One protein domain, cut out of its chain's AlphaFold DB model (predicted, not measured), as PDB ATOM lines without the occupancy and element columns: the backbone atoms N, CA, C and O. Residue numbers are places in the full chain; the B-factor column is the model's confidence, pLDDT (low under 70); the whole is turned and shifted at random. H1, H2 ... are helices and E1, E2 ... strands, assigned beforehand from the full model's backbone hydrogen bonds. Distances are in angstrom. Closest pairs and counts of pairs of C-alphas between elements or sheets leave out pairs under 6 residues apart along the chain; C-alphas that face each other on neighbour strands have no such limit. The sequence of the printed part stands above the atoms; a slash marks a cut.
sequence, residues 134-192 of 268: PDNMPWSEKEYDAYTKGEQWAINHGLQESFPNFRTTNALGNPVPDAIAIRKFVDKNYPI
ATOM      1  N   PRO A 134      -3.981   7.257 -25.577       90.06
ATOM      2  CA  PRO A 134      -4.681   6.389 -26.526       90.06
ATOM      3  C   PRO A 134      -3.951   6.235 -27.867       90.06
ATOM      4  O   PRO A 134      -3.460   7.215 -28.431       90.06
ATOM      5  N   ASP A 135      -3.939   5.030 -28.439       81.81
ATOM      6  CA  ASP A 135      -3.324   4.765 -29.752       81.81
ATOM      7  C   ASP A 135      -3.965   5.561 -30.897       81.81
ATOM      8  O   ASP A 135      -3.294   5.909 -31.864       81.81
ATOM      9  N   ASN A 136      -5.251   5.899 -30.771       78.25
ATOM     10  CA  ASN A 136      -5.998   6.694 -31.744       78.25
ATOM     11  C   ASN A 136      -5.878   8.218 -31.544       78.25
ATOM     12  O   ASN A 136      -6.496   8.970 -32.300       78.25
ATOM     13  N   MET A 137      -5.125   8.692 -30.544       79.06
ATOM     14  CA  MET A 137      -4.844  10.120 -30.387       79.06
ATOM     15  C   MET A 137      -3.835  10.561 -31.464       79.06
ATOM     16  O   MET A 137      -2.762   9.955 -31.549       79.06
ATOM     17  N   PRO A 138      -4.132  11.603 -32.273       77.56
ATOM     18  CA  PRO A 138      -3.195  12.126 -33.263       77.56
ATOM     19  C   PRO A 138      -1.861  12.491 -32.620       77.56
ATOM     20  O   PRO A 138      -1.833  13.055 -31.528       77.56
ATOM     21  N   TRP A 139      -0.755  12.204 -33.303       78.94
ATOM     22  CA  TRP A 139       0.575  12.337 -32.707       78.94
ATOM     23  C   TRP A 139       0.889  13.765 -32.218       78.94
ATOM     24  O   TRP A 139       1.437  13.929 -31.137       78.94
ATOM     25  N   SER A 140       0.463  14.811 -32.929       78.94
ATOM     26  CA  SER A 140       0.653  16.185 -32.443       78.94
ATOM     27  C   SER A 140      -0.174  16.495 -31.187       78.94
ATOM     28  O   SER A 140       0.315  17.176 -30.294       78.94
ATOM     29  N   GLU A 141      -1.385  15.941 -31.055       83.69
ATOM     30  CA  GLU A 141      -2.186  16.062 -29.826       83.69
ATOM     31  C   GLU A 141      -1.566  15.276 -28.657       83.69
ATOM     32  O   GLU A 141      -1.642  15.745 -27.521       83.69
ATOM     33  N   LYS A 142      -0.879  14.150 -28.924       87.31
ATOM     34  CA  LYS A 142      -0.056  13.440 -27.923       87.31
ATOM     35  C   LYS A 142       1.052  14.338 -27.370       87.31
ATOM     36  O   LYS A 142       1.198  14.443 -26.154       87.31
ATOM     37  N   GLU A 143       1.788  15.014 -28.248       90.06
ATOM     38  CA  GLU A 143       2.847  15.961 -27.875       90.06
ATOM     39  C   GLU A 143       2.291  17.170 -27.101       90.06
ATOM     40  O   GLU A 143       2.816  17.520 -26.043       90.06
ATOM     41  N   TYR A 144       1.191  17.789 -27.558       93.75
ATOM     42  CA  TYR A 144       0.586  18.916 -26.835       93.75
ATOM     43  C   TYR A 144       0.130  18.514 -25.424       93.75
ATOM     44  O   TYR A 144       0.325  19.277 -24.478       93.75
ATOM     45  N   ASP A 145      -0.485  17.337 -25.272       97.25
ATOM     46  CA  ASP A 145      -0.949  16.805 -23.987       97.25
ATOM     47  C   ASP A 145       0.225  16.487 -23.047       97.25
ATOM     48  O   ASP A 145       0.213  16.910 -21.889       97.25
ATOM     49  N   ALA A 146       1.271  15.824 -23.551       97.44
ATOM     50  CA  ALA A 146       2.471  15.497 -22.783       97.44
ATOM     51  C   ALA A 146       3.231  16.756 -22.334       97.44
ATOM     52  O   ALA A 146       3.629  16.852 -21.171       97.44
ATOM     53  N   TYR A 147       3.368  17.765 -23.199       97.75
ATOM     54  CA  TYR A 147       3.962  19.050 -22.821       97.75
ATOM     55  C   TYR A 147       3.096  19.865 -21.858       97.75
ATOM     56  O   TYR A 147       3.621  20.419 -20.895       97.75
ATOM     57  N   THR A 148       1.775  19.904 -22.053       98.38
ATOM     58  CA  THR A 148       0.860  20.624 -21.146       98.38
ATOM     59  C   THR A 148       0.891  20.017 -19.742       98.38
ATOM     60  O   THR A 148       0.980  20.743 -18.750       98.38
ATOM     61  N   LYS A 149       0.870  18.682 -19.640       98.44
ATOM     62  CA  LYS A 149       0.985  17.963 -18.364       98.44
ATOM     63  C   LYS A 149       2.376  18.103 -17.745       98.44
ATOM     64  O   LYS A 149       2.463  18.343 -16.544       98.44
ATOM     65  N   GLY A 150       3.440  18.008 -18.546       97.88
ATOM     66  CA  GLY A 150       4.823  18.189 -18.096       97.88
ATOM     67  C   GLY A 150       5.094  19.584 -17.530       97.88
ATOM     68  O   GLY A 150       5.653  19.706 -16.444       97.88
ATOM     69  N   GLU A 151       4.616  20.641 -18.189       98.31
ATOM     70  CA  GLU A 151       4.768  22.007 -17.680       98.31
ATOM     71  C   GLU A 151       3.916  22.241 -16.418       98.31
ATOM     72  O   GLU A 151       4.380  22.854 -15.457       98.31
ATOM     73  N   GLN A 152       2.700  21.682 -16.344       98.44
ATOM     74  CA  GLN A 152       1.896  21.741 -15.115       98.44
ATOM     75  C   GLN A 152       2.573  21.001 -13.950       98.44
ATOM     76  O   GLN A 152       2.531  21.468 -12.808       98.44
ATOM     77  N   TRP A 153       3.217  19.867 -14.229       98.12
ATOM     78  CA  TRP A 153       4.032  19.131 -13.268       98.12
ATOM     79  C   TRP A 153       5.243  19.954 -12.800       98.12
ATOM     80  O   TRP A 153       5.471  20.054 -11.591       98.12
ATOM     81  N   ALA A 154       5.952  20.619 -13.718       97.62
ATOM     82  CA  ALA A 154       7.094  21.478 -13.408       97.62
ATOM     83  C   ALA A 154       6.692  22.672 -12.521       97.62
ATOM     84  O   ALA A 154       7.361  22.958 -11.523       97.62
ATOM     85  N   ILE A 155       5.548  23.307 -12.809       97.56
ATOM     86  CA  ILE A 155       4.936  24.348 -11.964       97.56
ATOM     87  C   ILE A 155       4.652  23.808 -10.554       97.56
ATOM     88  O   ILE A 155       5.049  24.426  -9.567       97.56
ATOM     89  N   ASN A 156       4.031  22.628 -10.439       96.75
ATOM     90  CA  ASN A 156       3.709  22.003  -9.147       96.75
ATOM     91  C   ASN A 156       4.962  21.625  -8.329       96.75
ATOM     92  O   ASN A 156       4.903  21.499  -7.099       96.75
ATOM     93  N   HIS A 157       6.105  21.458  -8.994       94.50
ATOM     94  CA  HIS A 157       7.406  21.217  -8.374       94.50
ATOM     95  C   HIS A 157       8.178  22.495  -8.029       94.50
ATOM     96  O   HIS A 157       9.110  22.423  -7.233       94.50
ATOM     97  N   GLY A 158       7.758  23.660  -8.534       95.44
ATOM     98  CA  GLY A 158       8.496  24.917  -8.386       95.44
ATOM     99  C   GLY A 158       9.741  24.993  -9.277       95.44
ATOM    100  O   GLY A 158      10.655  25.761  -8.984       95.44
ATOM    101  N   LEU A 159       9.792  24.189 -10.342       95.12
ATOM    102  CA  LEU A 159      10.902  24.169 -11.293       95.12
ATOM    103  C   LEU A 159      10.837  25.374 -12.236       95.12
ATOM    104  O   LEU A 159       9.796  26.024 -12.389       95.12
ATOM    105  N   GLN A 160      11.952  25.652 -12.912       93.75
ATOM    106  CA  GLN A 160      11.970  26.602 -14.024       93.75
ATOM    107  C   GLN A 160      11.051  26.133 -15.163       93.75
ATOM    108  O   GLN A 160      10.645  24.973 -15.217       93.75
ATOM    109  N   GLU A 161      10.662  27.073 -16.019       93.31
ATOM    110  CA  GLU A 161       9.885  26.812 -17.234       93.31
ATOM    111  C   GLU A 161      10.671  25.888 -18.178       93.31
ATOM    112  O   GLU A 161      11.866  26.111 -18.383       93.31
ATOM    113  N   SER A 162      10.030  24.857 -18.741       88.44
ATOM    114  CA  SER A 162      10.734  23.856 -19.556       88.44
ATOM    115  C   SER A 162      11.239  24.436 -20.882       88.44
ATOM    116  O   SER A 162      12.318  24.065 -21.340       88.44
ATOM    117  N   PHE A 163      10.481  25.356 -21.490       90.50
ATOM    118  CA  PHE A 163      10.850  26.063 -22.722       90.50
ATOM    119  C   PHE A 163      10.314  27.502 -22.714       90.50
ATOM    120  O   PHE A 163       9.189  27.711 -22.268       90.50
ATOM    121  N   PRO A 164      11.042  28.491 -23.270       92.56
ATOM    122  CA  PRO A 164      10.632  29.892 -23.218       92.56
ATOM    123  C   PRO A 164       9.184  30.137 -23.664       92.56
ATOM    124  O   PRO A 164       8.832  29.868 -24.819       92.56
ATOM    125  N   ASN A 165       8.397  30.775 -22.792       94.81
ATOM    126  CA  ASN A 165       6.973  31.110 -22.956       94.81
ATOM    127  C   ASN A 165       5.998  29.915 -22.870       94.81
ATOM    128  O   ASN A 165       4.868  30.027 -23.337       94.81
ATOM    129  N   PHE A 166       6.394  28.776 -22.298       97.44
ATOM    130  CA  PHE A 166       5.472  27.677 -21.977       97.44
ATOM    131  C   PHE A 166       4.525  27.983 -20.813       97.44
ATOM    132  O   PHE A 166       3.565  27.242 -20.605       97.44
ATOM    133  N   ARG A 167       4.755  29.063 -20.064       98.06
ATOM    134  CA  ARG A 167       3.894  29.536 -18.984       98.06
ATOM    135  C   ARG A 167       3.201  30.833 -19.365       98.06
ATOM    136  O   ARG A 167       3.808  31.778 -19.859       98.06
ATOM    137  N   THR A 168       1.929  30.898 -19.009       97.75
ATOM    138  CA  THR A 168       1.142  32.126 -18.947       97.75
ATOM    139  C   THR A 168       0.553  32.275 -17.548       97.75
ATOM    140  O   THR A 168       0.749  31.422 -16.678       97.75
ATOM    141  N   THR A 169      -0.161  33.365 -17.302       97.94
ATOM    142  CA  THR A 169      -0.706  33.691 -15.983       97.94
ATOM    143  C   THR A 169      -2.225  33.599 -16.013       97.94
ATOM    144  O   THR A 169      -2.876  34.233 -16.843       97.94
ATOM    145  N   ASN A 170      -2.814  32.823 -15.101       96.31
ATOM    146  CA  ASN A 170      -4.269  32.755 -14.977       96.31
ATOM    147  C   ASN A 170      -4.849  34.010 -14.293       96.31
ATOM    148  O   ASN A 170      -4.120  34.855 -13.772       96.31
ATOM    149  N   ALA A 171      -6.180  34.123 -14.243       97.00
ATOM    150  CA  ALA A 171      -6.874  35.283 -13.668       97.00
ATOM    151  C   ALA A 171      -6.556  35.571 -12.180       97.00
ATOM    152  O   ALA A 171      -6.900  36.641 -11.686       97.00
ATOM    153  N   LEU A 172      -5.911  34.638 -11.466       96.50
ATOM    154  CA  LEU A 172      -5.498  34.779 -10.065       96.50
ATOM    155  C   LEU A 172      -4.012  35.148  -9.903       96.50
ATOM    156  O   LEU A 172      -3.522  35.183  -8.778       96.50
ATOM    157  N   GLY A 173      -3.277  35.388 -10.993       96.69
ATOM    158  CA  GLY A 173      -1.843  35.686 -10.938       96.69
ATOM    159  C   GLY A 173      -0.936  34.451 -10.857       96.69
ATOM    160  O   GLY A 173       0.278  34.607 -10.753       96.69
ATOM    161  N   ASN A 174      -1.487  33.233 -10.922       96.81
ATOM    162  CA  ASN A 174      -0.697  32.002 -10.824       96.81
ATOM    163  C   ASN A 174      -0.202  31.535 -12.205       96.81
ATOM    164  O   ASN A 174      -0.971  31.618 -13.171       96.81
ATOM    165  N   PRO A 175       1.029  30.993 -12.305       97.81
ATOM    166  CA  PRO A 175       1.522  30.391 -13.537       97.81
ATOM    167  C   PRO A 175       0.710  29.141 -13.898       97.81
ATOM    168  O   PRO A 175       0.399  28.314 -13.040       97.81
ATOM    169  N   VAL A 176       0.391  29.004 -15.181       98.38
ATOM    170  CA  VAL A 176      -0.263  27.841 -15.800       98.38
ATOM    171  C   VAL A 176       0.370  27.576 -17.173       98.38
ATOM    172  O   VAL A 176       0.927  28.511 -17.755       98.38
ATOM    173  N   PRO A 177       0.290  26.355 -17.730       98.44
ATOM    174  CA  PRO A 177       0.774  26.088 -19.081       98.44
ATOM    175  C   PRO A 177       0.073  26.959 -20.135       98.44
ATOM    176  O   PRO A 177      -1.158  27.049 -20.167       98.44
ATOM    177  N   ASP A 178       0.845  27.566 -21.032       98.19
ATOM    178  CA  ASP A 178       0.343  28.259 -22.214       98.19
ATOM    179  C   ASP A 178       0.148  27.251 -23.355       98.19
ATOM    180  O   ASP A 178       1.056  26.937 -24.130       98.19
ATOM    181  N   ALA A 179      -1.078  26.741 -23.473       95.12
ATOM    182  CA  ALA A 179      -1.446  25.784 -24.511       95.12
ATOM    183  C   ALA A 179      -1.261  26.324 -25.949       95.12
ATOM    184  O   ALA A 179      -1.111  25.529 -26.877       95.12
ATOM    185  N   ILE A 180      -1.262  27.648 -26.160       92.12
ATOM    186  CA  ILE A 180      -1.046  28.259 -27.481       92.12
ATOM    187  C   ILE A 180       0.449  28.251 -27.809       92.12
ATOM    188  O   ILE A 180       0.833  27.869 -28.917       92.12
ATOM    189  N   ALA A 181       1.299  28.630 -26.853       94.06
ATOM    190  CA  ALA A 181       2.747  28.593 -27.012       94.06
ATOM    191  C   ALA A 181       3.278  27.158 -27.154       94.06
ATOM    192  O   ALA A 181       4.107  26.912 -28.030       94.06
ATOM    193  N   ILE A 182       2.746  26.208 -26.375       94.12
ATOM    194  CA  ILE A 182       3.074  24.777 -26.469       94.12
ATOM    195  C   ILE A 182       2.711  24.224 -27.853       94.12
ATOM    196  O   ILE A 182       3.575  23.657 -28.522       94.12
ATOM    197  N   ARG A 183       1.478  24.452 -28.339       88.75
ATOM    198  CA  ARG A 183       1.069  24.037 -29.696       88.75
ATOM    199  C   ARG A 183       1.986  24.633 -30.760       88.75
ATOM    200  O   ARG A 183       2.573  23.898 -31.545       88.75
ATOM    201  N   LYS A 184       2.222  25.948 -30.704       85.12
ATOM    202  CA  LYS A 184       3.132  26.659 -31.616       85.12
ATOM    203  C   LYS A 184       4.572  26.133 -31.563       85.12
ATOM    204  O   LYS A 184       5.262  26.168 -32.581       85.12
ATOM    205  N   PHE A 185       5.053  25.689 -30.404       86.69
ATOM    206  CA  PHE A 185       6.375  25.084 -30.264       86.69
ATOM    207  C   PHE A 185       6.427  23.699 -30.905       86.69
ATOM    208  O   PHE A 185       7.351  23.446 -31.675       86.69
ATOM    209  N   VAL A 186       5.450  22.832 -30.636       83.50
ATOM    210  CA  VAL A 186       5.373  21.498 -31.246       83.50
ATOM    211  C   VAL A 186       5.224  21.640 -32.767       83.50
ATOM    212  O   VAL A 186       6.099  21.197 -33.505       83.50
ATOM    213  N   ASP A 187       4.239  22.396 -33.255       79.44
ATOM    214  CA  ASP A 187       4.006  22.622 -34.693       79.44
ATOM    215  C   ASP A 187       5.231  23.163 -35.448       79.44
ATOM    216  O   ASP A 187       5.423  22.887 -36.634       79.44
ATOM    217  N   LYS A 188       6.072  23.953 -34.770       80.00
ATOM    218  CA  LYS A 188       7.297  24.523 -35.341       80.00
ATOM    219  C   LYS A 188       8.484  23.563 -35.284       80.00
ATOM    220  O   LYS A 188       9.278  23.517 -36.225       80.00
ATOM    221  N   ASN A 189       8.687  22.897 -34.149       76.12
ATOM    222  CA  ASN A 189       9.950  22.230 -33.835       76.12
ATOM    223  C   ASN A 189       9.892  20.712 -33.991       76.12
ATOM    224  O   ASN A 189      10.954  20.119 -34.164       76.12
ATOM    225  N   TYR A 190       8.711  20.096 -33.963       66.88
ATOM    226  CA  TYR A 190       8.543  18.648 -33.871       66.88
ATOM    227  C   TYR A 190       8.267  17.978 -35.237       66.88
ATOM    228  O   TYR A 190       7.666  18.580 -36.132       66.88
ATOM    229  N   PRO A 191       8.738  16.733 -35.449       57.66
ATOM    230  CA  PRO A 191       8.541  15.993 -36.692       57.66
ATOM    231  C   PRO A 191       7.077  15.598 -36.897       57.66
ATOM    232  O   PRO A 191       6.652  14.612 -36.317       57.66
ATOM    233  N   ILE A 192       6.309  16.266 -37.773       49.84
ATOM    234  CA  ILE A 192       4.947  15.789 -38.089       49.84
ATOM    235  C   ILE A 192       5.024  14.337 -38.605       49.84
ATOM    236  O   ILE A 192       5.399  14.097 -39.759       49.84
TER     237      ILE A 192
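Overview. This is residues 134 to 192 of the 268 residues of an uncharacterized protein of Candidatus Methyloumidiphilus alinensis (UniProt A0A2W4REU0). A small two-stranded hairpin, E1 and E2, and a shorter helix, H2, follow one another along the side of one long helix, H1. The hairpin packs over residues 147 to 156 of H1, mainly through E2, and H2 crosses residues 140 to 148 of H1. The 59 printed residues hold H1, E1, E2 and H2 in that order; the sheet, E1 - E2, is antiparallel and the class is mostly helix. The whole is compact, with a radius of gyration of the C-alphas of 11.9 A, yet only just elongated, spanning 34 by 23 by 21 A.

Arrangement. E1, residues 167 to 169, and E2, residues 175 to 177, form a hairpin of antiparallel strands, with 130 degrees between their directions. N 168 and O 176 are within hydrogen-bond range at 2.9 A, as are N 176 and O 168 at 2.9 A. H1, residues 139 to 157, comes closest to E2 at the C-alphas of Thr 148 and Pro 177, 5.8 A apart. H2, residues 179 to 189, touches residues 140 to 148 of H1 alone; the closest C-alphas, of Tyr 144 and Arg 183, are 5.9 A apart. H1 and H2 run opposite ways at a steep tilt of 55 degrees. E1 and H2 are near each other, with 7 pairs of C-alphas within 10 A. In H1 and H2 every O i to N i+4 pair is within hydrogen-bond range.

Along the chain. E1 measures 6.9 A and E2 7.1 A. H1 runs 26.8 A from C-alpha 139 at (0.575, 12.337, -32.707). H2 runs 15.1 A to C-alpha 189 at (9.950, 22.230, -33.835).

Size, cuts and confidence. The C-alphas farthest apart, of Asp 135 and Gly 173, are 36.2 A apart. The printed part has no cut and no long link. Residues 190 to 192 have pLDDT under 70.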